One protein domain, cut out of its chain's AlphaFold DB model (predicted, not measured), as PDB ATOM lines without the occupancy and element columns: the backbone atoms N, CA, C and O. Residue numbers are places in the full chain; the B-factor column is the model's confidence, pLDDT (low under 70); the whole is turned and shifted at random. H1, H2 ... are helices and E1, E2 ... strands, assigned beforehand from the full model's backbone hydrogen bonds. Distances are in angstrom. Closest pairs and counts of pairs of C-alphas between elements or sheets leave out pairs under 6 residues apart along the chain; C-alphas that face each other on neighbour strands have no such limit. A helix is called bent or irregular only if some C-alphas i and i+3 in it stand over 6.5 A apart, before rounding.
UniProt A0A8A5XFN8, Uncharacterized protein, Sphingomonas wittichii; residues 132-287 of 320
ATOM      1  N   PHE A 132     -17.522 -57.363 -15.389       86.88
ATOM      2  CA  PHE A 132     -18.573 -56.795 -16.215       86.88
ATOM      3  C   PHE A 132     -17.986 -56.279 -17.523       86.88
ATOM      4  O   PHE A 132     -16.895 -55.705 -17.553       86.88
ATOM      5  N   ILE A 133     -18.734 -56.452 -18.605       89.62
ATOM      6  CA  ILE A 133     -18.375 -56.010 -19.944       89.62
ATOM      7  C   ILE A 133     -19.525 -55.223 -20.566       89.62
ATOM      8  O   ILE A 133     -20.702 -55.547 -20.398       89.62
ATOM      9  N   ARG A 134     -19.184 -54.191 -21.334       91.06
ATOM     10  CA  ARG A 134     -20.132 -53.485 -22.188       91.06
ATOM     11  C   ARG A 134     -19.510 -53.155 -23.530       91.06
ATOM     12  O   ARG A 134     -18.443 -52.553 -23.603       91.06
ATOM     13  N   LYS A 135     -20.214 -53.507 -24.604       90.81
ATOM     14  CA  LYS A 135     -19.904 -53.013 -25.945       90.81
ATOM     15  C   LYS A 135     -20.348 -51.552 -26.038       90.81
ATOM     16  O   LYS A 135     -21.517 -51.256 -25.803       90.81
ATOM     17  N   ILE A 136     -19.417 -50.655 -26.347       88.19
ATOM     18  CA  ILE A 136     -19.679 -49.217 -26.493       88.19
ATOM     19  C   ILE A 136     -19.905 -48.852 -27.962       88.19
ATOM     20  O   ILE A 136     -20.833 -48.110 -28.277       88.19
ATOM     21  N   ALA A 137     -19.070 -49.376 -28.861       80.00
ATOM     22  CA  ALA A 137     -19.091 -49.033 -30.279       80.00
ATOM     23  C   ALA A 137     -18.820 -50.258 -31.166       80.00
ATOM     24  O   ALA A 137     -18.372 -51.312 -30.708       80.00
ATOM     25  N   SER A 138     -19.115 -50.125 -32.461       70.88
ATOM     26  CA  SER A 138     -18.749 -51.127 -33.467       70.88
ATOM     27  C   SER A 138     -17.234 -51.106 -33.724       70.88
ATOM     28  O   SER A 138     -16.668 -50.017 -33.820       70.88
ATOM     29  N   PRO A 139     -16.560 -52.260 -33.898       59.06
ATOM     30  CA  PRO A 139     -15.121 -52.310 -34.181       59.06
ATOM     31  C   PRO A 139     -14.729 -51.691 -35.531       59.06
ATOM     32  O   PRO A 139     -13.556 -51.408 -35.741       59.06
ATOM     33  N   TYR A 140     -15.696 -51.442 -36.422       56.16
ATOM     34  CA  TYR A 140     -15.496 -50.742 -37.700       56.16
ATOM     35  C   TYR A 140     -15.596 -49.213 -37.583       56.16
ATOM     36  O   TYR A 140     -15.238 -48.487 -38.505       56.16
ATOM     37  N   PHE A 141     -16.068 -48.710 -36.441       50.03
ATOM     38  CA  PHE A 141     -16.232 -47.283 -36.170       50.03
ATOM     39  C   PHE A 141     -14.910 -46.477 -36.082       50.03
ATOM     40  O   PHE A 141     -14.903 -45.331 -36.535       50.03
ATOM     41  N   PRO A 142     -13.776 -47.023 -35.582       49.50
ATOM     42  CA  PRO A 142     -12.513 -46.284 -35.478       49.50
ATOM     43  C   PRO A 142     -11.887 -45.895 -36.826       49.50
ATOM     44  O   PRO A 142     -11.066 -44.986 -36.864       49.50
ATOM     45  N   LEU A 143     -12.266 -46.555 -37.931       46.47
ATOM     46  CA  LEU A 143     -11.725 -46.266 -39.267       46.47
ATOM     47  C   LEU A 143     -12.213 -44.922 -39.839       46.47
ATOM     48  O   LEU A 143     -11.567 -44.377 -40.727       46.47
ATOM     49  N   PHE A 144     -13.314 -44.363 -39.322       44.34
ATOM     50  CA  PHE A 144     -13.958 -43.172 -39.893       44.34
ATOM     51  C   PHE A 144     -13.619 -41.849 -39.187       44.34
ATOM     52  O   PHE A 144     -14.002 -40.788 -39.671       44.34
ATOM     53  N   TRP A 145     -12.888 -41.871 -38.066       47.50
ATOM     54  CA  TRP A 145     -12.533 -40.660 -37.313       47.50
ATOM     55  C   TRP A 145     -11.013 -40.527 -37.192       47.50
ATOM     56  O   TRP A 145     -10.391 -41.045 -36.267       47.50
ATOM     57  N   GLY A 146     -10.414 -39.800 -38.139       41.16
ATOM     58  CA  GLY A 146      -8.970 -39.554 -38.268       41.16
ATOM     59  C   GLY A 146      -8.343 -38.674 -37.177       41.16
ATOM     60  O   GLY A 146      -7.668 -37.699 -37.491       41.16
ATOM     61  N   ARG A 147      -8.568 -38.975 -35.893       51.41
ATOM     62  CA  ARG A 147      -7.982 -38.232 -34.756       51.41
ATOM     63  C   ARG A 147      -7.239 -39.092 -33.738       51.41
ATOM     64  O   ARG A 147      -6.670 -38.541 -32.801       51.41
ATOM     65  N   VAL A 148      -7.212 -40.412 -33.914       51.59
ATOM     66  CA  VAL A 148      -6.392 -41.299 -33.082       51.59
ATOM     67  C   VAL A 148      -5.044 -41.484 -33.769       51.59
ATOM     68  O   VAL A 148      -4.955 -42.131 -34.810       51.59
ATOM     69  N   GLN A 149      -3.995 -40.889 -33.204       49.69
ATOM     70  CA  GLN A 149      -2.633 -41.138 -33.661       49.69
ATOM     71  C   GLN A 149      -2.079 -42.379 -32.963       49.69
ATOM     72  O   GLN A 149      -2.088 -42.481 -31.737       49.69
ATOM     73  N   PHE A 150      -1.577 -43.313 -33.767       50.94
ATOM     74  CA  PHE A 150      -0.825 -44.471 -33.306       50.94
ATOM     75  C   PHE A 150       0.653 -44.210 -33.570       50.94
ATOM     76  O   PHE A 150       1.142 -44.482 -34.663       50.94
ATOM     77  N   GLY A 151       1.363 -43.653 -32.592       42.31
ATOM     78  CA  GLY A 151       2.819 -43.589 -32.675       42.31
ATOM     79  C   GLY A 151       3.409 -44.963 -32.373       42.31
ATOM     80  O   GLY A 151       3.004 -45.608 -31.399       42.31
ATOM     81  N   GLU A 152       4.360 -45.425 -33.183       40.72
ATOM     82  CA  GLU A 152       5.172 -46.590 -32.823       40.72
ATOM     83  C   GLU A 152       5.834 -46.337 -31.461       40.72
ATOM     84  O   GLU A 152       6.431 -45.289 -31.230       40.72
ATOM     85  N   GLY A 153       5.609 -47.235 -30.499       43.12
ATOM     86  CA  GLY A 153       6.117 -47.099 -29.128       43.12
ATOM     87  C   GLY A 153       5.475 -46.005 -28.255       43.12
ATOM     88  O   GLY A 153       5.745 -45.965 -27.057       43.12
ATOM     89  N   GLN A 154       4.598 -45.141 -28.787       47.84
ATOM     90  CA  GLN A 154       4.080 -43.973 -28.048       47.84
ATOM     91  C   GLN A 154       2.677 -44.143 -27.439       47.84
ATOM     92  O   GLN A 154       2.270 -43.307 -26.628       47.84
ATOM     93  N   GLY A 155       1.977 -45.237 -27.754       60.28
ATOM     94  CA  GLY A 155       0.645 -45.537 -27.217       60.28
ATOM     95  C   GLY A 155      -0.471 -44.651 -27.791       60.28
ATOM     96  O   GLY A 155      -0.242 -43.831 -28.679       60.28
ATOM     97  N   LEU A 156      -1.697 -44.847 -27.298       68.50
ATOM     98  CA  LEU A 156      -2.852 -44.004 -27.630       68.50
ATOM     99  C   LEU A 156      -2.661 -42.591 -27.068       68.50
ATOM    100  O   LEU A 156      -2.221 -42.433 -25.930       68.50
ATOM    101  N   ARG A 157      -3.027 -41.566 -27.845       70.88
ATOM    102  CA  ARG A 157      -3.000 -40.161 -27.415       70.88
ATOM    103  C   ARG A 157      -4.245 -39.422 -27.889       70.88
ATOM    104  O   ARG A 157      -4.686 -39.611 -29.021       70.88
ATOM    105  N   TYR A 158      -4.763 -38.546 -27.034       79.25
ATOM    106  CA  TYR A 158      -5.879 -37.650 -27.339       79.25
ATOM    107  C   TYR A 158      -5.429 -36.199 -27.172       79.25
ATOM    108  O   TYR A 158      -4.668 -35.883 -26.258       79.25
ATOM    109  N   SER A 159      -5.884 -35.305 -28.054       82.88
ATOM    110  CA  SER A 159      -5.556 -33.883 -27.931       82.88
ATOM    111  C   SER A 159      -6.297 -33.250 -26.752       82.88
ATOM    112  O   SER A 159      -7.460 -33.568 -26.492       82.88
ATOM    113  N   ALA A 160      -5.661 -32.281 -26.088       85.19
ATOM    114  CA  ALA A 160      -6.293 -31.512 -25.014       85.19
ATOM    115  C   ALA A 160      -7.587 -30.818 -25.484       85.19
ATOM    116  O   ALA A 160      -8.569 -30.771 -24.752       85.19
ATOM    117  N   SER A 161      -7.619 -30.347 -26.736       86.44
ATOM    118  CA  SER A 161      -8.805 -29.733 -27.343       86.44
ATOM    119  C   SER A 161      -9.980 -30.704 -27.493       86.44
ATOM    120  O   SER A 161     -11.125 -30.321 -27.257       86.44
ATOM    121  N   LEU A 162      -9.717 -31.966 -27.855       86.25
ATOM    122  CA  LEU A 162     -10.749 -32.999 -27.937       86.25
ATOM    123  C   LEU A 162     -11.303 -33.308 -26.547       86.25
ATOM    124  O   LEU A 162     -12.519 -33.312 -26.370       86.25
ATOM    125  N   LEU A 163     -10.420 -33.531 -25.570       88.44
ATOM    126  CA  LEU A 163     -10.822 -33.834 -24.197       88.44
ATOM    127  C   LEU A 163     -11.616 -32.672 -23.583       88.44
ATOM    128  O   LEU A 163     -12.692 -32.909 -23.045       88.44
ATOM    129  N   GLY A 164     -11.169 -31.425 -23.762       90.38
ATOM    130  CA  GLY A 164     -11.893 -30.236 -23.303       90.38
ATOM    131  C   GLY A 164     -13.265 -30.066 -23.967       90.38
ATOM    132  O   GLY A 164     -14.248 -29.753 -23.300       90.38
ATOM    133  N   SER A 165     -13.378 -30.343 -25.270       92.94
ATOM    134  CA  SER A 165     -14.670 -30.307 -25.971       92.94
ATOM    135  C   SER A 165     -15.648 -31.365 -25.447       92.94
ATOM    136  O   SER A 165     -16.830 -31.069 -25.255       92.94
ATOM    137  N   LEU A 166     -15.168 -32.587 -25.189       92.69
ATOM    138  CA  LEU A 166     -15.982 -33.665 -24.623       92.69
ATOM    139  C   LEU A 166     -16.397 -33.364 -23.179       92.69
ATOM    140  O   LEU A 166     -17.563 -33.558 -22.841       92.69
ATOM    141  N   ALA A 167     -15.471 -32.850 -22.369       92.44
ATOM    142  CA  ALA A 167     -15.712 -32.408 -21.000       92.44
ATOM    143  C   ALA A 167     -16.860 -31.384 -20.945       92.44
ATOM    144  O   ALA A 167     -17.901 -31.642 -20.335       92.44
ATOM    145  N   ASN A 168     -16.737 -30.295 -21.713       94.75
ATOM    146  CA  ASN A 168     -17.747 -29.237 -21.786       94.75
ATOM    147  C   ASN A 168     -19.109 -29.760 -22.255       94.75
ATOM    148  O   ASN A 168     -20.138 -29.436 -21.668       94.75
ATOM    149  N   LYS A 169     -19.129 -30.603 -23.295       95.38
ATOM    150  CA  LYS A 169     -20.373 -31.156 -23.844       95.38
ATOM    151  C   LYS A 169     -21.140 -32.016 -22.835       95.38
ATOM    152  O   LYS A 169     -22.367 -32.036 -22.868       95.38
ATOM    153  N   HIS A 170     -20.427 -32.765 -22.000       93.81
ATOM    154  CA  HIS A 170     -21.020 -33.713 -21.057       93.81
ATOM    155  C   HIS A 170     -21.110 -33.170 -19.623       93.81
ATOM    156  O   HIS A 170     -21.534 -33.905 -18.729       93.81
ATOM    157  N   GLY A 171     -20.750 -31.900 -19.401       92.69
ATOM    158  CA  GLY A 171     -20.806 -31.268 -18.081       92.69
ATOM    159  C   GLY A 171     -19.937 -31.992 -17.053       92.69
ATOM    160  O   GLY A 171     -20.373 -32.221 -15.930       92.69
ATOM    161  N   VAL A 172     -18.746 -32.426 -17.467       93.62
ATOM    162  CA  VAL A 172     -17.747 -33.078 -16.610       93.62
ATOM    163  C   VAL A 172     -16.400 -32.400 -16.800       93.62
ATOM    164  O   VAL A 172     -16.182 -31.719 -17.796       93.62
ATOM    165  N   ALA A 173     -15.473 -32.645 -15.888       92.31
ATOM    166  CA  ALA A 173     -14.057 -32.446 -16.129       92.31
ATOM    167  C   ALA A 173     -13.376 -33.792 -16.426       92.31
ATOM    168  O   ALA A 173     -13.830 -34.862 -16.009       92.31
ATOM    169  N   ILE A 174     -12.308 -33.712 -17.218       91.12
ATOM    170  CA  ILE A 174     -11.463 -34.841 -17.598       91.12
ATOM    171  C   ILE A 174     -10.026 -34.448 -17.262       91.12
ATOM    172  O   ILE A 174      -9.498 -33.527 -17.881       91.12
ATOM    173  N   ASP A 175      -9.403 -35.140 -16.311       88.12
ATOM    174  CA  ASP A 175      -7.985 -34.976 -15.972       88.12
ATOM    175  C   ASP A 175      -7.176 -36.172 -16.491       88.12
ATOM    176  O   ASP A 175      -7.576 -37.324 -16.351       88.12
ATOM    177  N   TRP A 176      -6.039 -35.896 -17.116       81.69
ATOM    178  CA  TRP A 176      -5.116 -36.893 -17.665       81.69
ATOM    179  C   TRP A 176      -3.651 -36.607 -17.306       81.69
ATOM    180  O   TRP A 176      -2.753 -37.292 -17.795       81.69
ATOM    181  N   LYS A 177      -3.401 -35.573 -16.492       77.00
ATOM    182  CA  LYS A 177      -2.069 -35.189 -15.997       77.00
ATOM    183  C   LYS A 177      -1.940 -35.346 -14.481       77.00
ATOM    184  O   LYS A 177      -0.825 -35.373 -13.976       77.00
ATOM    185  N   GLY A 178      -3.059 -35.485 -13.768       72.81
ATOM    186  CA  GLY A 178      -3.085 -35.650 -12.314       72.81
ATOM    187  C   GLY A 178      -2.967 -34.331 -11.546       72.81
ATOM    188  O   GLY A 178      -2.703 -34.337 -10.339       72.81
ATOM    189  N   ASP A 179      -3.140 -33.201 -12.237       72.00
ATOM    190  CA  ASP A 179      -3.090 -31.860 -11.651       72.00
ATOM    191  C   ASP A 179      -4.398 -31.535 -10.901       72.00
ATOM    192  O   ASP A 179      -4.378 -30.870  -9.866       72.00
ATOM    193  N   GLY A 180      -5.534 -32.058 -11.381       63.50
ATOM    194  CA  GLY A 180      -6.872 -31.895 -10.801       63.50
ATOM    195  C   GLY A 180      -7.345 -33.086  -9.959       63.50
ATOM    196  O   GLY A 180      -8.378 -33.002  -9.293       63.50
ATOM    197  N   SER A 181      -6.595 -34.191  -9.930       67.38
ATOM    198  CA  SER A 181      -6.994 -35.431  -9.254       67.38
ATOM    199  C   SER A 181      -6.831 -35.422  -7.728       67.38
ATOM    200  O   SER A 181      -7.200 -36.395  -7.071       67.38
ATOM    201  N   GLN A 182      -6.295 -34.342  -7.146       70.06
ATOM    202  CA  GLN A 182      -5.961 -34.265  -5.716       70.06
ATOM    203  C   GLN A 182      -7.172 -34.469  -4.798       70.06
ATOM    204  O   GLN A 182      -7.044 -35.088  -3.745       70.06
ATOM    205  N   PHE A 183      -8.348 -33.977  -5.196       71.25
ATOM    206  CA  PHE A 183      -9.580 -34.195  -4.438       71.25
ATOM    207  C   PHE A 183      -9.939 -35.689  -4.367       71.25
ATOM    208  O   PHE A 183     -10.210 -36.213  -3.289       71.25
ATOM    209  N   TYR A 184      -9.852 -36.403  -5.491       74.38
ATOM    210  CA  TYR A 184     -10.177 -37.832  -5.556       74.38
ATOM    211  C   TYR A 184      -9.128 -38.705  -4.874       74.38
ATOM    212  O   TYR A 184      -9.467 -39.757  -4.342       74.38
ATOM    213  N   PHE A 185      -7.867 -38.268  -4.843       74.25
ATOM    214  CA  PHE A 185      -6.840 -38.937  -4.051       74.25
ATOM    215  C   PHE A 185      -7.132 -38.853  -2.561       74.25
ATOM    216  O   PHE A 185      -7.117 -39.892  -1.920       74.25
ATOM    217  N   LYS A 186      -7.538 -37.692  -2.038       73.19
ATOM    218  CA  LYS A 186      -7.969 -37.584  -0.634       73.19
ATOM    219  C   LYS A 186      -9.150 -38.501  -0.315       73.19
ATOM    220  O   LYS A 186      -9.173 -39.143   0.732       73.19
ATOM    221  N   GLU A 187     -10.118 -38.598  -1.225       71.25
ATOM    222  CA  GLU A 187     -11.248 -39.524  -1.084       71.25
ATOM    223  C   GLU A 187     -10.801 -40.997  -1.084       71.25
ATOM    224  O   GLU A 187     -11.318 -41.791  -0.296       71.25
ATOM    225  N   LEU A 188      -9.854 -41.387  -1.941       72.44
ATOM    226  CA  LEU A 188      -9.322 -42.755  -1.989       72.44
ATOM    227  C   LEU A 188      -8.419 -43.070  -0.790       72.44
ATOM    228  O   LEU A 188      -8.542 -44.140  -0.205       72.44
ATOM    229  N   GLU A 189      -7.564 -42.137  -0.381       69.81
ATOM    230  CA  GLU A 189      -6.721 -42.226   0.815       69.81
ATOM    231  C   GLU A 189      -7.569 -42.491   2.061       69.81
ATOM    232  O   GLU A 189      -7.303 -43.433   2.803       69.81
ATOM    233  N   ALA A 190      -8.635 -41.709   2.258       63.78
ATOM    234  CA  ALA A 190      -9.493 -41.823   3.431       63.78
ATOM    235  C   ALA A 190     -10.272 -43.149   3.491       63.78
ATOM    236  O   ALA A 190     -10.517 -43.667   4.578       63.78
ATOM    237  N   ASN A 191     -10.672 -43.697   2.340       60.41
ATOM    238  CA  ASN A 191     -11.538 -44.880   2.280       60.41
ATOM    239  C   ASN A 191     -10.779 -46.197   2.077       60.41
ATOM    240  O   ASN A 191     -11.289 -47.262   2.425       60.41
ATOM    241  N   GLU A 192      -9.593 -46.145   1.473       62.56
ATOM    242  CA  GLU A 192      -8.852 -47.330   1.034       62.56
ATOM    243  C   GLU A 192      -7.416 -47.374   1.576       62.56
ATOM    244  O   GLU A 192      -6.716 -48.356   1.331       62.56
ATOM    245  N   ALA A 193      -7.000 -46.359   2.350       58.41
ATOM    246  CA  ALA A 193      -5.687 -46.265   2.994       58.41
ATOM    247  C   ALA A 193      -4.512 -46.449   2.009       58.41
ATOM    248  O   ALA A 193      -3.478 -47.036   2.330       58.41
ATOM    249  N   LEU A 194      -4.686 -45.939   0.786       66.94
ATOM    250  CA  LEU A 194      -3.687 -45.987  -0.278       66.94
ATOM    251  C   LEU A 194      -2.721 -44.802  -0.176       66.94
ATOM    252  O   LEU A 194      -3.137 -43.681   0.088       66.94
ATOM    253  N   ASP A 195      -1.437 -45.043  -0.437       71.44
ATOM    254  CA  ASP A 195      -0.405 -43.999  -0.473       71.44
ATOM    255  C   ASP A 195      -0.594 -43.071  -1.701       71.44
ATOM    256  O   ASP A 195      -0.649 -43.569  -2.834       71.44
ATOM    257  N   PRO A 196      -0.642 -41.732  -1.533       75.44
ATOM    258  CA  PRO A 196      -0.725 -40.787  -2.648       75.44
ATOM    259  C   PRO A 196       0.383 -40.962  -3.693       75.44
ATOM    260  O   PRO A 196       0.154 -40.757  -4.889       75.44
ATOM    261  N   THR A 197       1.586 -41.356  -3.267       78.12
ATOM    262  CA  THR A 197       2.716 -41.607  -4.176       78.12
ATOM    263  C   THR A 197       2.419 -42.799  -5.083       78.12
ATOM    264  O   THR A 197       2.640 -42.736  -6.295       78.12
ATOM    265  N   PHE A 198       1.835 -43.857  -4.519       77.25
ATOM    266  CA  PHE A 198       1.366 -45.019  -5.268       77.25
ATOM    267  C   PHE A 198       0.228 -44.662  -6.231       77.25
ATOM    268  O   PHE A 198       0.274 -45.049  -7.399       77.25
ATOM    269  N   LEU A 199      -0.762 -43.877  -5.791       77.88
ATOM    270  CA  LEU A 199      -1.871 -43.434  -6.647       77.88
ATOM    271  C   LEU A 199      -1.385 -42.604  -7.845       77.88
ATOM    272  O   LEU A 199      -1.846 -42.811  -8.972       77.88
ATOM    273  N   ARG A 200      -0.422 -41.701  -7.625       81.94
ATOM    274  CA  ARG A 200       0.210 -40.918  -8.698       81.94
ATOM    275  C   ARG A 200       0.977 -41.799  -9.668       81.94
ATOM    276  O   ARG A 200       0.776 -41.670 -10.874       81.94
ATOM    277  N   TRP A 201       1.814 -42.704  -9.163       83.56
ATOM    278  CA  TRP A 201       2.545 -43.647 -10.008       83.56
ATOM    279  C   TRP A 201       1.596 -44.490 -10.870       83.56
ATOM    280  O   TRP A 201       1.792 -44.633 -12.077       83.56
ATOM    281  N   ARG A 202       0.532 -45.015 -10.262       79.19
ATOM    282  CA  ARG A 202      -0.388 -45.937 -10.922       79.19
ATOM    283  C   ARG A 202      -1.168 -45.296 -12.066       79.19
ATOM    284  O   ARG A 202      -1.348 -45.928 -13.104       79.19
ATOM    285  N   HIS A 203      -1.635 -44.063 -11.874       79.75
ATOM    286  CA  HIS A 203      -2.560 -43.416 -12.812       79.75
ATOM    287  C   HIS A 203      -1.907 -42.364 -13.711       79.75
ATOM    288  O   HIS A 203      -2.412 -42.125 -14.805       79.75
ATOM    289  N   PHE A 204      -0.807 -41.743 -13.277       82.81
ATOM    290  CA  PHE A 204      -0.254 -40.550 -13.933       82.81
ATOM    291  C   PHE A 204       1.269 -40.558 -14.111       82.81
ATOM    292  O   PHE A 204       1.830 -39.553 -14.549       82.81
ATOM    293  N   ALA A 205       1.965 -41.662 -13.812       82.50
ATOM    294  CA  ALA A 205       3.380 -41.773 -14.161       82.50
ATOM    295  C   ALA A 205       3.585 -41.573 -15.669       82.50
ATOM    296  O   ALA A 205       2.797 -42.048 -16.488       82.50
ATOM    297  N   ALA A 206       4.688 -40.927 -16.048       82.75
ATOM    298  CA  ALA A 206       4.985 -40.621 -17.446       82.75
ATOM    299  C   ALA A 206       5.044 -41.880 -18.332       82.75
ATOM    300  O   ALA A 206       4.594 -41.862 -19.483       82.75
ATOM    301  N   ASN A 207       5.559 -42.991 -17.801       83.06
ATOM    302  CA  ASN A 207       5.586 -44.270 -18.507       83.06
ATOM    303  C   ASN A 207       4.328 -45.116 -18.301       83.06
ATOM    304  O   ASN A 207       4.193 -46.125 -18.983       83.06
ATOM    305  N   GLY A 208       3.426 -44.691 -17.413       79.69
ATOM    306  CA  GLY A 208       2.219 -45.410 -17.035       79.69
ATOM    307  C   GLY A 208       1.178 -45.532 -18.146       79.69
ATOM    308  O   GLY A 208       1.301 -44.933 -19.226       79.69
ATOM    309  N   PRO A 209       0.125 -46.326 -17.894       80.50
ATOM    310  CA  PRO A 209      -0.964 -46.480 -18.839       80.50
ATOM    311  C   PRO A 209      -1.739 -45.163 -18.986       80.50
ATOM    312  O   PRO A 209      -1.837 -44.366 -18.055       80.50
ATOM    313  N   LEU A 210      -2.342 -44.944 -20.157       83.69
ATOM    314  CA  LEU A 210      -3.198 -43.778 -20.364       83.69
ATOM    315  C   LEU A 210      -4.449 -43.905 -19.491       83.69
ATOM    316  O   LEU A 210      -5.333 -44.709 -19.793       83.69
ATOM    317  N   THR A 211      -4.543 -43.072 -18.461       86.00
ATOM    318  CA  THR A 211      -5.700 -43.012 -17.568       86.00
ATOM    319  C   THR A 211      -6.336 -41.632 -17.621       86.00
ATOM    320  O   THR A 211      -5.655 -40.610 -17.575       86.00
ATOM    321  N   LEU A 212      -7.661 -41.613 -17.746       88.69
ATOM    322  CA  LEU A 212      -8.485 -40.416 -17.651       88.69
ATOM    323  C   LEU A 212      -9.274 -40.465 -16.347       88.69
ATOM    324  O   LEU A 212      -9.934 -41.464 -16.071       88.69
ATOM    325  N   VAL A 213      -9.274 -39.380 -15.586       91.31
ATOM    326  CA  VAL A 213     -10.197 -39.186 -14.468       91.31
ATOM    327  C   VAL A 213     -11.362 -38.362 -14.965       91.31
ATOM    328  O   VAL A 213     -11.207 -37.182 -15.270       91.31
ATOM    329  N   ILE A 214     -12.524 -38.997 -15.068       93.12
ATOM    330  CA  ILE A 214     -13.771 -38.345 -15.468       93.12
ATOM    331  C   ILE A 214     -14.579 -38.077 -14.207       93.12
ATOM    332  O   ILE A 214     -14.870 -39.012 -13.460       93.12
ATOM    333  N   HIS A 215     -14.957 -36.822 -13.982       92.19
ATOM    334  CA  HIS A 215     -15.671 -36.410 -12.778       92.19
ATOM    335  C   HIS A 215     -16.613 -35.236 -13.038       92.19
ATOM    336  O   HIS A 215     -16.369 -34.411 -13.912       92.19
ATOM    337  N   ASP A 216     -17.676 -35.118 -12.255       89.25
ATOM    338  CA  ASP A 216     -18.661 -34.034 -12.388       89.25
ATOM    339  C   ASP A 216     -18.449 -32.876 -11.395       89.25
ATOM    340  O   ASP A 216     -19.261 -31.959 -11.340       89.25
ATOM    341  N   GLY A 217     -17.368 -32.913 -10.606       82.38
ATOM    342  CA  GLY A 217     -17.086 -31.907  -9.572       82.38
ATOM    343  C   GLY A 217     -17.824 -32.150  -8.250       82.38
ATOM    344  O   GLY A 217     -17.653 -31.383  -7.308       82.38
ATOM    345  N   SER A 218     -18.615 -33.225  -8.167       83.81
ATOM    346  CA  SER A 218     -19.116 -33.784  -6.914       83.81
ATOM    347  C   SER A 218     -18.185 -34.899  -6.411       83.81
ATOM    348  O   SER A 218     -17.044 -35.040  -6.847       83.81
ATOM    349  N   ALA A 219     -18.689 -35.750  -5.515       83.00
ATOM    350  CA  ALA A 219     -18.000 -36.957  -5.083       83.00
ATOM    351  C   ALA A 219     -17.924 -38.064  -6.162       83.00
ATOM    352  O   ALA A 219     -17.302 -39.097  -5.915       83.00
ATOM    353  N   ARG A 220     -18.572 -37.905  -7.327       89.62
ATOM    354  CA  ARG A 220     -18.596 -38.922  -8.391       89.62
ATOM    355  C   ARG A 220     -17.397 -38.800  -9.322       89.62
ATOM    356  O   ARG A 220     -17.132 -37.744  -9.894       89.62
ATOM    357  N   PHE A 221     -16.707 -39.917  -9.517       90.88
ATOM    358  CA  PHE A 221     -15.535 -39.993 -10.381       90.88
ATOM    359  C   PHE A 221     -15.304 -41.407 -10.909       90.88
ATOM    360  O   PHE A 221     -15.741 -42.396 -10.318       90.88
ATOM    361  N   ALA A 222     -14.558 -41.507 -12.003       90.19
ATOM    362  CA  ALA A 222     -14.029 -42.767 -12.501       90.19
ATOM    363  C   ALA A 222     -12.620 -42.577 -13.065       90.19
ATOM    364  O   ALA A 222     -12.416 -41.751 -13.956       90.19
ATOM    365  N   PHE A 223     -11.677 -43.386 -12.587       89.06
ATOM    366  CA  PHE A 223     -10.390 -43.606 -13.234       89.06
ATOM    367  C   PHE A 223     -10.596 -44.616 -14.363       89.06
ATOM    368  O   PHE A 223     -10.909 -45.788 -14.127       89.06
ATOM    369  N   VAL A 224     -10.469 -44.145 -15.601       89.69
ATOM    370  CA  VAL A 224     -10.675 -44.932 -16.814       89.69
ATOM    371  C   VAL A 224      -9.359 -45.098 -17.554       89.69
ATOM    372  O   VAL A 224      -8.865 -44.166 -18.186       89.69
ATOM    373  N   THR A 225      -8.814 -46.307 -17.517       87.19
ATOM    374  CA  THR A 225      -7.592 -46.661 -18.241       87.19
ATOM    375  C   THR A 225      -7.939 -47.124 -19.650       87.19
ATOM    376  O   THR A 225      -8.808 -47.979 -19.829       87.19
ATOM    377  N   ILE A 226      -7.273 -46.566 -20.661       84.69
ATOM    378  CA  ILE A 226      -7.559 -46.797 -22.080       84.69
ATOM    379  C   ILE A 226      -6.320 -47.371 -22.767       84.69
ATOM    380  O   ILE A 226      -5.216 -46.846 -22.642       84.69
ATOM    381  N   GLY A 227      -6.507 -48.440 -23.538       79.38
ATOM    382  CA  GLY A 227      -5.413 -49.148 -24.191       79.38
ATOM    383  C   GLY A 227      -5.805 -49.790 -25.515       79.38
ATOM    384  O   GLY A 227      -6.976 -49.875 -25.883       79.38
ATOM    385  N   LEU A 228      -4.791 -50.262 -26.233       75.69
ATOM    386  CA  LEU A 228      -4.961 -51.081 -27.425       75.69
ATOM    387  C   LEU A 228      -4.872 -52.563 -27.086       75.69
ATOM    388  O   LEU A 228      -3.922 -53.001 -26.439       75.69
ATOM    389  N   ARG A 229      -5.796 -53.348 -27.637       73.12
ATOM    390  CA  ARG A 229      -5.751 -54.808 -27.585       73.12
ATOM    391  C   ARG A 229      -6.129 -55.399 -28.933       73.12
ATOM    392  O   ARG A 229      -7.252 -55.222 -29.386       73.12
ATOM    393  N   LYS A 230      -5.188 -56.088 -29.593       71.38
ATOM    394  CA  LYS A 230      -5.399 -56.697 -30.926       71.38
ATOM    395  C   LYS A 230      -6.123 -55.763 -31.918       71.38
ATOM    396  O   LYS A 230      -7.061 -56.173 -32.590       71.38
ATOM    397  N   ARG A 231      -5.670 -54.502 -31.999       72.88
ATOM    398  CA  ARG A 231      -6.224 -53.409 -32.837       72.88
ATOM    399  C   ARG A 231      -7.556 -52.800 -32.367       72.88
ATOM    400  O   ARG A 231      -8.043 -51.876 -33.007       72.88
ATOM    401  N   LEU A 232      -8.118 -53.256 -31.253       77.31
ATOM    402  CA  LEU A 232      -9.297 -52.657 -30.627       77.31
ATOM    403  C   LEU A 232      -8.884 -51.662 -29.542       77.31
ATOM    404  O   LEU A 232      -7.980 -51.950 -28.758       77.31
ATOM    405  N   ILE A 233      -9.565 -50.518 -29.467       81.62
ATOM    406  CA  ILE A 233      -9.432 -49.591 -28.338       81.62
ATOM    407  C   ILE A 233     -10.359 -50.073 -27.223       81.62
ATOM    408  O   ILE A 233     -11.581 -50.105 -27.378       81.62
ATOM    409  N   VAL A 234      -9.776 -50.461 -26.100       83.62
ATOM    410  CA  VAL A 234     -10.488 -50.983 -24.933       83.62
ATOM    411  C   VAL A 234     -10.294 -50.043 -23.753       83.62
ATOM    412  O   VAL A 234      -9.244 -49.415 -23.621       83.62
ATOM    413  N   ALA A 235     -11.304 -49.947 -22.895       87.88
ATOM    414  CA  ALA A 235     -11.230 -49.180 -21.663       87.88
ATOM    415  C   ALA A 235     -11.594 -50.042 -20.457       87.88
ATOM    416  O   ALA A 235     -12.399 -50.973 -20.554       87.88
ATOM    417  N   ARG A 236     -11.026 -49.693 -19.309       87.12
ATOM    418  CA  ARG A 236     -11.319 -50.300 -18.015       87.12
ATOM    419  C   ARG A 236     -11.642 -49.208 -17.003       87.12
ATOM    420  O   ARG A 236     -10.895 -48.241 -16.918       87.12
ATOM    421  N   ILE A 237     -12.692 -49.395 -16.204       88.06
ATOM    422  CA  ILE A 237     -12.866 -48.619 -14.967       88.06
ATOM    423  C   ILE A 237     -12.077 -49.310 -13.852       88.06
ATOM    424  O   ILE A 237     -12.277 -50.499 -13.583       88.06
ATOM    425  N   GLY A 238     -11.142 -48.569 -13.260       79.50
ATOM    426  CA  GLY A 238     -10.401 -48.962 -12.066       79.50
ATOM    427  C   GLY A 238     -11.082 -48.411 -10.819       79.50
ATOM    428  O   GLY A 238     -12.169 -48.851 -10.451       79.50
ATOM    429  N   ASP A 239     -10.437 -47.433 -10.188       80.25
ATOM    430  CA  ASP A 239     -10.949 -46.768  -8.989       80.25
ATOM    431  C   ASP A 239     -12.107 -45.844  -9.364       80.25
ATOM    432  O   ASP A 239     -12.019 -45.079 -10.328       80.25
ATOM    433  N   SER A 240     -13.230 -45.929  -8.653       84.69
ATOM    434  CA  SER A 240     -14.410 -45.155  -9.031       84.69
ATOM    435  C   SER A 240     -15.433 -45.016  -7.906       84.69
ATOM    436  O   SER A 240     -15.529 -45.870  -7.024       84.69
ATOM    437  N   ARG A 241     -16.224 -43.945  -7.982       87.00
ATOM    438  CA  ARG A 241     -17.484 -43.752  -7.262       87.00
ATOM    439  C   ARG A 241     -18.516 -43.320  -8.295       87.00
ATOM    440  O   ARG A 241     -18.531 -42.164  -8.715       87.00
ATOM    441  N   ILE A 242     -19.329 -44.265  -8.757       89.06
ATOM    442  CA  ILE A 242     -20.249 -44.049  -9.878       89.06
ATOM    443  C   ILE A 242     -21.657 -44.521  -9.542       89.06
ATOM    444  O   ILE A 242     -21.853 -45.414  -8.723       89.06
ATOM    445  N   ASP A 243     -22.624 -43.951 -10.249       93.12
ATOM    446  CA  ASP A 243     -23.997 -44.436 -10.317       93.12
ATOM    447  C   ASP A 243     -24.362 -44.761 -11.783       93.12
ATOM    448  O   ASP A 243     -23.619 -44.393 -12.710       93.12
ATOM    449  N   PRO A 244     -25.494 -45.445 -12.043       94.81
ATOM    450  CA  PRO A 244     -25.861 -45.837 -13.401       94.81
ATOM    451  C   PRO A 244     -26.083 -44.649 -14.344       94.81
ATOM    452  O   PRO A 244     -25.877 -44.778 -15.554       94.81
ATOM    453  N   THR A 245     -26.499 -43.494 -13.820       94.88
ATOM    454  CA  THR A 245     -26.744 -42.280 -14.607       94.88
ATOM    455  C   THR A 245     -25.429 -41.651 -15.043       94.88
ATOM    456  O   THR A 245     -25.267 -41.375 -16.233       94.88
ATOM    457  N   PHE A 246     -24.479 -41.489 -14.122       95.25
ATOM    458  CA  PHE A 246     -23.135 -40.978 -14.398       95.25
ATOM    459  C   PHE A 246     -22.424 -41.843 -15.453       95.25
ATOM    460  O   PHE A 246     -21.910 -41.341 -16.459       95.25
ATOM    461  N   LEU A 247     -22.497 -43.170 -15.302       95.25
ATOM    462  CA  LEU A 247     -21.912 -44.110 -16.257       95.25
ATOM    463  C   LEU A 247     -22.557 -44.014 -17.653       95.25
ATOM    464  O   LEU A 247     -21.847 -43.930 -18.659       95.25
ATOM    465  N   ASN A 248     -23.891 -43.988 -17.734       95.38
ATOM    466  CA  ASN A 248     -24.616 -43.990 -19.010       95.38
ATOM    467  C   ASN A 248     -24.617 -42.648 -19.745       95.38
ATOM    468  O   ASN A 248     -24.561 -42.635 -20.975       95.38
ATOM    469  N   LYS A 249     -24.752 -41.529 -19.027       94.81
ATOM    470  CA  LYS A 249     -24.947 -40.206 -19.643       94.81
ATOM    471  C   LYS A 249     -23.640 -39.454 -19.873       94.81
ATOM    472  O   LYS A 249     -23.597 -38.584 -20.745       94.81
ATOM    473  N   GLN A 250     -22.588 -39.781 -19.123       95.31
ATOM    474  CA  GLN A 250     -21.328 -39.037 -19.162       95.31
ATOM    475  C   GLN A 250     -20.164 -39.934 -19.583       95.31
ATOM    476  O   GLN A 250     -19.615 -39.721 -20.664       95.31
ATOM    477  N   ILE A 251     -19.837 -40.986 -18.826       95.81
ATOM    478  CA  ILE A 251     -18.649 -41.813 -19.114       95.81
ATOM    479  C   ILE A 251     -18.755 -42.503 -20.483       95.81
ATOM    480  O   ILE A 251     -17.897 -42.315 -21.343       95.81
ATOM    481  N   ILE A 252     -19.797 -43.301 -20.718       95.12
ATOM    482  CA  ILE A 252     -19.893 -44.126 -21.934       95.12
ATOM    483  C   ILE A 252     -19.947 -43.296 -23.223       95.12
ATOM    484  O   ILE A 252     -19.228 -43.643 -24.164       95.12
ATOM    485  N   PRO A 253     -20.717 -42.195 -23.302       94.31
ATOM    486  CA  PRO A 253     -20.696 -41.315 -24.464       94.31
ATOM    487  C   PRO A 253     -19.320 -40.704 -24.741       94.31
ATOM    488  O   PRO A 253     -18.916 -40.641 -25.903       94.31
ATOM    489  N   ILE A 254     -18.577 -40.307 -23.700       94.50
ATOM    490  CA  ILE A 254     -17.198 -39.820 -23.843       94.50
ATOM    491  C   ILE A 254     -16.322 -40.926 -24.433       94.50
ATOM    492  O   ILE A 254     -15.682 -40.712 -25.462       94.50
ATOM    493  N   LEU A 255     -16.349 -42.131 -23.856       93.12
ATOM    494  CA  LEU A 255     -15.553 -43.264 -24.339       93.12
ATOM    495  C   LEU A 255     -15.893 -43.651 -25.784       93.12
ATOM    496  O   LEU A 255     -14.987 -43.913 -26.576       93.12
ATOM    497  N   ALA A 256     -17.172 -43.607 -26.164       90.88
ATOM    498  CA  ALA A 256     -17.600 -43.843 -27.541       90.88
ATOM    499  C   ALA A 256     -16.961 -42.839 -28.516       90.88
ATOM    500  O   ALA A 256     -16.517 -43.219 -29.599       90.88
ATOM    501  N   ARG A 257     -16.871 -41.558 -28.129       89.62
ATOM    502  CA  ARG A 257     -16.222 -40.510 -28.936       89.62
ATOM    503  C   ARG A 257     -14.705 -40.614 -28.975       89.62
ATOM    504  O   ARG A 257     -14.107 -40.154 -29.942       89.62
ATOM    505  N   LEU A 258     -14.104 -41.244 -27.973       86.19
ATOM    506  CA  LEU A 258     -12.689 -41.611 -27.976       86.19
ATOM    507  C   LEU A 258     -12.408 -42.884 -28.801       86.19
ATOM    508  O   LEU A 258     -11.257 -43.281 -28.937       86.19
ATOM    509  N   GLY A 259     -13.437 -43.515 -29.379       83.44
ATOM    510  CA  GLY A 259     -13.293 -44.708 -30.215       83.44
ATOM    511  C   GLY A 259     -13.175 -46.014 -29.428       83.44
ATOM    512  O   GLY A 259     -12.833 -47.043 -30.008       83.44
ATOM    513  N   VAL A 260     -13.467 -45.998 -28.124       86.94
ATOM    514  CA  VAL A 260     -13.492 -47.203 -27.292       86.94
ATOM    515  C   VAL A 260     -14.616 -48.124 -27.760       86.94
ATOM    516  O   VAL A 260     -15.773 -47.717 -27.862       86.94
ATOM    517  N   VAL A 261     -14.289 -49.393 -28.002       87.50
ATOM    518  CA  VAL A 261     -15.258 -50.400 -28.460       87.50
ATOM    519  C   VAL A 261     -15.820 -51.240 -27.319       87.50
ATOM    520  O   VAL A 261     -16.971 -51.673 -27.382       87.50
ATOM    521  N   ILE A 262     -15.031 -51.456 -26.266       88.56
ATOM    522  CA  ILE A 262     -15.371 -52.305 -25.122       88.56
ATOM    523  C   ILE A 262     -14.973 -51.584 -23.833       88.56
ATOM    524  O   ILE A 262     -13.845 -51.102 -23.717       88.56
ATOM    525  N   LEU A 263     -15.893 -51.560 -22.871       90.88
ATOM    526  CA  LEU A 263     -15.661 -51.169 -21.486       90.88
ATOM    527  C   LEU A 263     -15.676 -52.393 -20.583       90.88
ATOM    528  O   LEU A 263     -16.579 -53.226 -20.683       90.88
ATOM    529  N   LEU A 264     -14.710 -52.456 -19.679       87.75
ATOM    530  CA  LEU A 264     -14.556 -53.523 -18.702       87.75
ATOM    531  C   LEU A 264     -14.545 -52.953 -17.295       87.75
ATOM    532  O   LEU A 264     -13.970 -51.890 -17.054       87.75
ATOM    533  N   VAL A 265     -15.124 -53.688 -16.356       85.50
ATOM    534  CA  VAL A 265     -14.997 -53.389 -14.930       85.50
ATOM    535  C   VAL A 265     -14.844 -54.683 -14.157       85.50
ATOM    536  O   VAL A 265     -15.529 -55.659 -14.445       85.50
ATOM    537  N   ASN A 266     -13.961 -54.681 -13.164       80.19
ATOM    538  CA  ASN A 266     -13.818 -55.768 -12.205       80.19
ATOM    539  C   ASN A 266     -14.055 -55.188 -10.821       80.19
ATOM    540  O   ASN A 266     -13.376 -54.233 -10.450       80.19
ATOM    541  N   SER A 267     -15.002 -55.745 -10.071       77.50
ATOM    542  CA  SER A 267     -15.294 -55.271  -8.720       77.50
ATOM    543  C   SER A 267     -15.460 -56.423  -7.739       77.50
ATOM    544  O   SER A 267     -16.158 -57.400  -8.017       77.50
ATOM    545  N   ARG A 268     -14.840 -56.274  -6.566       75.00
ATOM    546  CA  ARG A 268     -15.099 -57.082  -5.367       75.00
ATOM    547  C   ARG A 268     -16.238 -56.509  -4.519       75.00
ATOM    548  O   ARG A 268     -16.842 -57.235  -3.741       75.00
ATOM    549  N   LYS A 269     -16.519 -55.208  -4.638       75.38
ATOM    550  CA  LYS A 269     -17.539 -54.530  -3.836       75.38
ATOM    551  C   LYS A 269     -18.910 -54.955  -4.354       75.38
ATOM    552  O   LYS A 269     -19.368 -54.449  -5.374       75.38
ATOM    553  N   GLU A 270     -19.550 -55.893  -3.658       77.88
ATOM    554  CA  GLU A 270     -20.849 -56.439  -4.076       77.88
ATOM    555  C   GLU A 270     -21.917 -55.349  -4.236       77.88
ATOM    556  O   GLU A 270     -22.739 -55.414  -5.150       77.88
ATOM    557  N   ALA A 271     -21.842 -54.297  -3.413       78.12
ATOM    558  CA  ALA A 271     -22.702 -53.121  -3.517       78.12
ATOM    559  C   ALA A 271     -22.664 -52.475  -4.920       78.12
ATOM    560  O   ALA A 271     -23.708 -52.080  -5.445       78.12
ATOM    561  N   ASP A 272     -21.497 -52.455  -5.576       81.50
ATOM    562  CA  ASP A 272     -21.314 -51.842  -6.898       81.50
ATOM    563  C   ASP A 272     -21.869 -52.718  -8.036       81.50
ATOM    564  O   ASP A 272     -22.116 -52.237  -9.144       81.50
ATOM    565  N   TRP A 273     -22.075 -54.020  -7.807       87.00
ATOM    566  CA  TRP A 273     -22.514 -54.951  -8.855       87.00
ATOM    567  C   TRP A 273     -23.895 -54.592  -9.407       87.00
ATOM    568  O   TRP A 273     -24.145 -54.723 -10.612       87.00
ATOM    569  N   SER A 274     -24.782 -54.120  -8.528       89.69
ATOM    570  CA  SER A 274     -26.107 -53.630  -8.911       89.69
ATOM    571  C   SER A 274     -26.001 -52.393  -9.809       89.69
ATOM    572  O   SER A 274     -26.654 -52.352 -10.852       89.69
ATOM    573  N   THR A 275     -25.098 -51.459  -9.489       90.50
ATOM    574  CA  THR A 275     -24.817 -50.262 -10.290       90.50
ATOM    575  C   THR A 275     -24.390 -50.621 -11.712       90.50
ATOM    576  O   THR A 275     -24.959 -50.097 -12.671       90.50
ATOM    577  N   PHE A 276     -23.441 -51.549 -11.890       91.69
ATOM    578  CA  PHE A 276     -23.001 -51.961 -13.234       91.69
ATOM    579  C   PHE A 276     -24.110 -52.662 -14.025       91.69
ATOM    580  O   PHE A 276     -24.284 -52.402 -15.219       91.69
ATOM    581  N   SER A 277     -24.891 -53.510 -13.356       91.94
ATOM    582  CA  SER A 277     -26.002 -54.236 -13.981       91.94
ATOM    583  C   SER A 277     -27.119 -53.281 -14.426       91.94
ATOM    584  O   SER A 277     -27.579 -53.353 -15.562       91.94
ATOM    585  N   GLN A 278     -27.507 -52.328 -13.571       94.25
ATOM    586  CA  GLN A 278     -28.476 -51.269 -13.893       94.25
ATOM    587  C   GLN A 278     -27.963 -50.330 -14.987       94.25
ATOM    588  O   GLN A 278     -28.734 -49.821 -15.799       94.25
ATOM    589  N   ALA A 279     -26.645 -50.146 -15.067       92.44
ATOM    590  CA  ALA A 279     -26.013 -49.469 -16.182       92.44
ATOM    591  C   ALA A 279     -25.939 -50.335 -17.452       92.44
ATOM    592  O   ALA A 279     -25.219 -49.979 -18.378       92.44
ATOM    593  N   GLY A 280     -26.630 -51.473 -17.536       92.44
ATOM    594  CA  GLY A 280     -26.678 -52.317 -18.732       92.44
ATOM    595  C   GLY A 280     -25.359 -53.019 -19.069       92.44
ATOM    596  O   GLY A 280     -25.197 -53.500 -20.192       92.44
ATOM    597  N   MET A 281     -24.401 -53.070 -18.137       93.38
ATOM    598  CA  MET A 281     -23.217 -53.911 -18.295       93.38
ATOM    599  C   MET A 281     -23.594 -55.373 -18.069       93.38
ATOM    600  O   MET A 281     -24.371 -55.699 -17.175       93.38
ATOM    601  N   GLN A 282     -23.024 -56.261 -18.875       91.75
ATOM    602  CA  GLN A 282     -23.279 -57.694 -18.792       91.75
ATOM    603  C   GLN A 282     -22.184 -58.376 -17.970       91.75
ATOM    604  O   GLN A 282     -21.024 -57.966 -18.064       91.75
ATOM    605  N   PRO A 283     -22.494 -59.425 -17.191       87.12
ATOM    606  CA  PRO A 283     -21.463 -60.260 -16.588       87.12
ATOM    607  C   PRO A 283     -20.526 -60.825 -17.665       87.12
ATOM    608  O   PRO A 283     -20.978 -61.363 -18.676       87.12
ATOM    609  N   TYR A 284     -19.219 -60.699 -17.460       80.25
ATOM    610  CA  TYR A 284     -18.211 -61.224 -18.376       80.25
ATOM    611  C   TYR A 284     -17.893 -62.691 -18.058       80.25
ATOM    612  O   TYR A 284     -17.535 -63.015 -16.930       80.25
ATOM    613  N   ASN A 285     -17.994 -63.572 -19.053       74.06
ATOM    614  CA  ASN A 285     -17.622 -64.980 -18.925       74.06
ATOM    615  C   ASN A 285     -16.415 -65.283 -19.832       74.06
ATOM    616  O   ASN A 285     -16.476 -64.958 -21.019       74.06
ATOM    617  N   PRO A 286     -15.340 -65.910 -19.314       66.31
ATOM    618  CA  PRO A 286     -15.179 -66.434 -17.952       66.31
ATOM    619  C   PRO A 286     -15.013 -65.329 -16.891       66.31
ATOM    620  O   PRO A 286     -14.342 -64.329 -17.128       66.31
ATOM    621  N   GLN A 287     -15.602 -65.534 -15.708       70.88
ATOM    622  CA  GLN A 287     -15.417 -64.633 -14.565       70.88
ATOM    623  C   GLN A 287     -13.961 -64.669 -14.095       70.88
ATOM    624  O   GLN A 287     -13.381 -65.751 -13.933       70.88
TER     625      GLN A 287
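Overview. This is residues 132 to 287 of the 320 residues of an uncharacterized protein of Sphingomonas wittichii (UniProt A0A8A5XFN8). A strongly twisted sheet of six strands curls round the helix H5, with H2 next to H5 on the same face and H6 over E8 near one edge. H4 stands up from the opposite face, H3 meets H4, and a stretch with H1, E2 and E3 makes one end of the longest axis. The 156 printed residues include named elements in the order E1 H1 E2 E3 H2 E4 H3 H4 E5 E6 E7 H5 E8 H6, class mixed, helices and strands. The sheet, E1 E8 E7 E6 E5 E4, is mixed. The whole is compact, with a radius of gyration of the C-alphas of 15.1 A and spans of 43 by 33 by 31 A.

Arrangement. E1, residues 132 to 135, is an edge strand, antiparallel to E8, residues 262 to 267, with N 132 and O 265 within hydrogen-bond range at 2.8 A. H1, residues 141 to 144, touches no helix. E2, residues 149 to 151, and E3, residues 155 to 157, meet only at a point. H2, residues 160 to 170, is on the sheet; its closest C-alphas to E4, residues 173 to 175, are Ala 167 and Ala 173, 5.1 A. H3, residues 182 to 192, only grazes the sheet and only just touches H4, residues 196 to 204, with 3 pairs of C-alphas within 8 A, the closest Phe 185 and Pro 196, 6.5 A. E5, residues 210 to 215, is antiparallel to E4 (N 175 and O 213, 2.9 A). E5, E6, residues 221 to 229, and E7, residues 232 to 241, form a meander, each strand the antiparallel neighbour of the one before, in two hairpins (N 224 and O 212, 2.8 A; N 232 and O 229, 2.8 A). E7, H5, residues 244 to 257, and E8 form a strand-helix-strand unit, two parallel neighbour strands with a helix between, its crossover right-handed (N 237 and O 264, 2.9 A). H5 touches H2 with residues 249 to 254 alone, closest at the C-alphas of Gln 250 and His 170, 5.7 A. H6, residues 270 to 278, only just touches H5, only at their ends, with 3 pairs, the closest Thr 275 and Pro 244, 5.5 A. Every O i to N i+4 pair is within range in H2, H3 and H4, against 7 of 10 in H5 and 3 of 5 in H6; H1 is too short for one.

Along the chain. E1 begins at C-alpha 132 (-18.573, -56.795, -16.215). E6 is 24.7 A long and E7 26.3 A, bending by 54 degrees at residue 238. H5, 19.0 A, is only just irregular: C-alphas 249 and 252 are 6.8 A apart. H6 ends at C-alpha 278 (-28.476, -51.269, -13.893).

Size, cuts and confidence. The C-alphas farthest apart, Phe 144 and Ala 193, are 43.8 A apart. The printed part has no cut and no long link. Low confidence falls on residues 139 to 156, 180 to 181, 189 to 194 and 286.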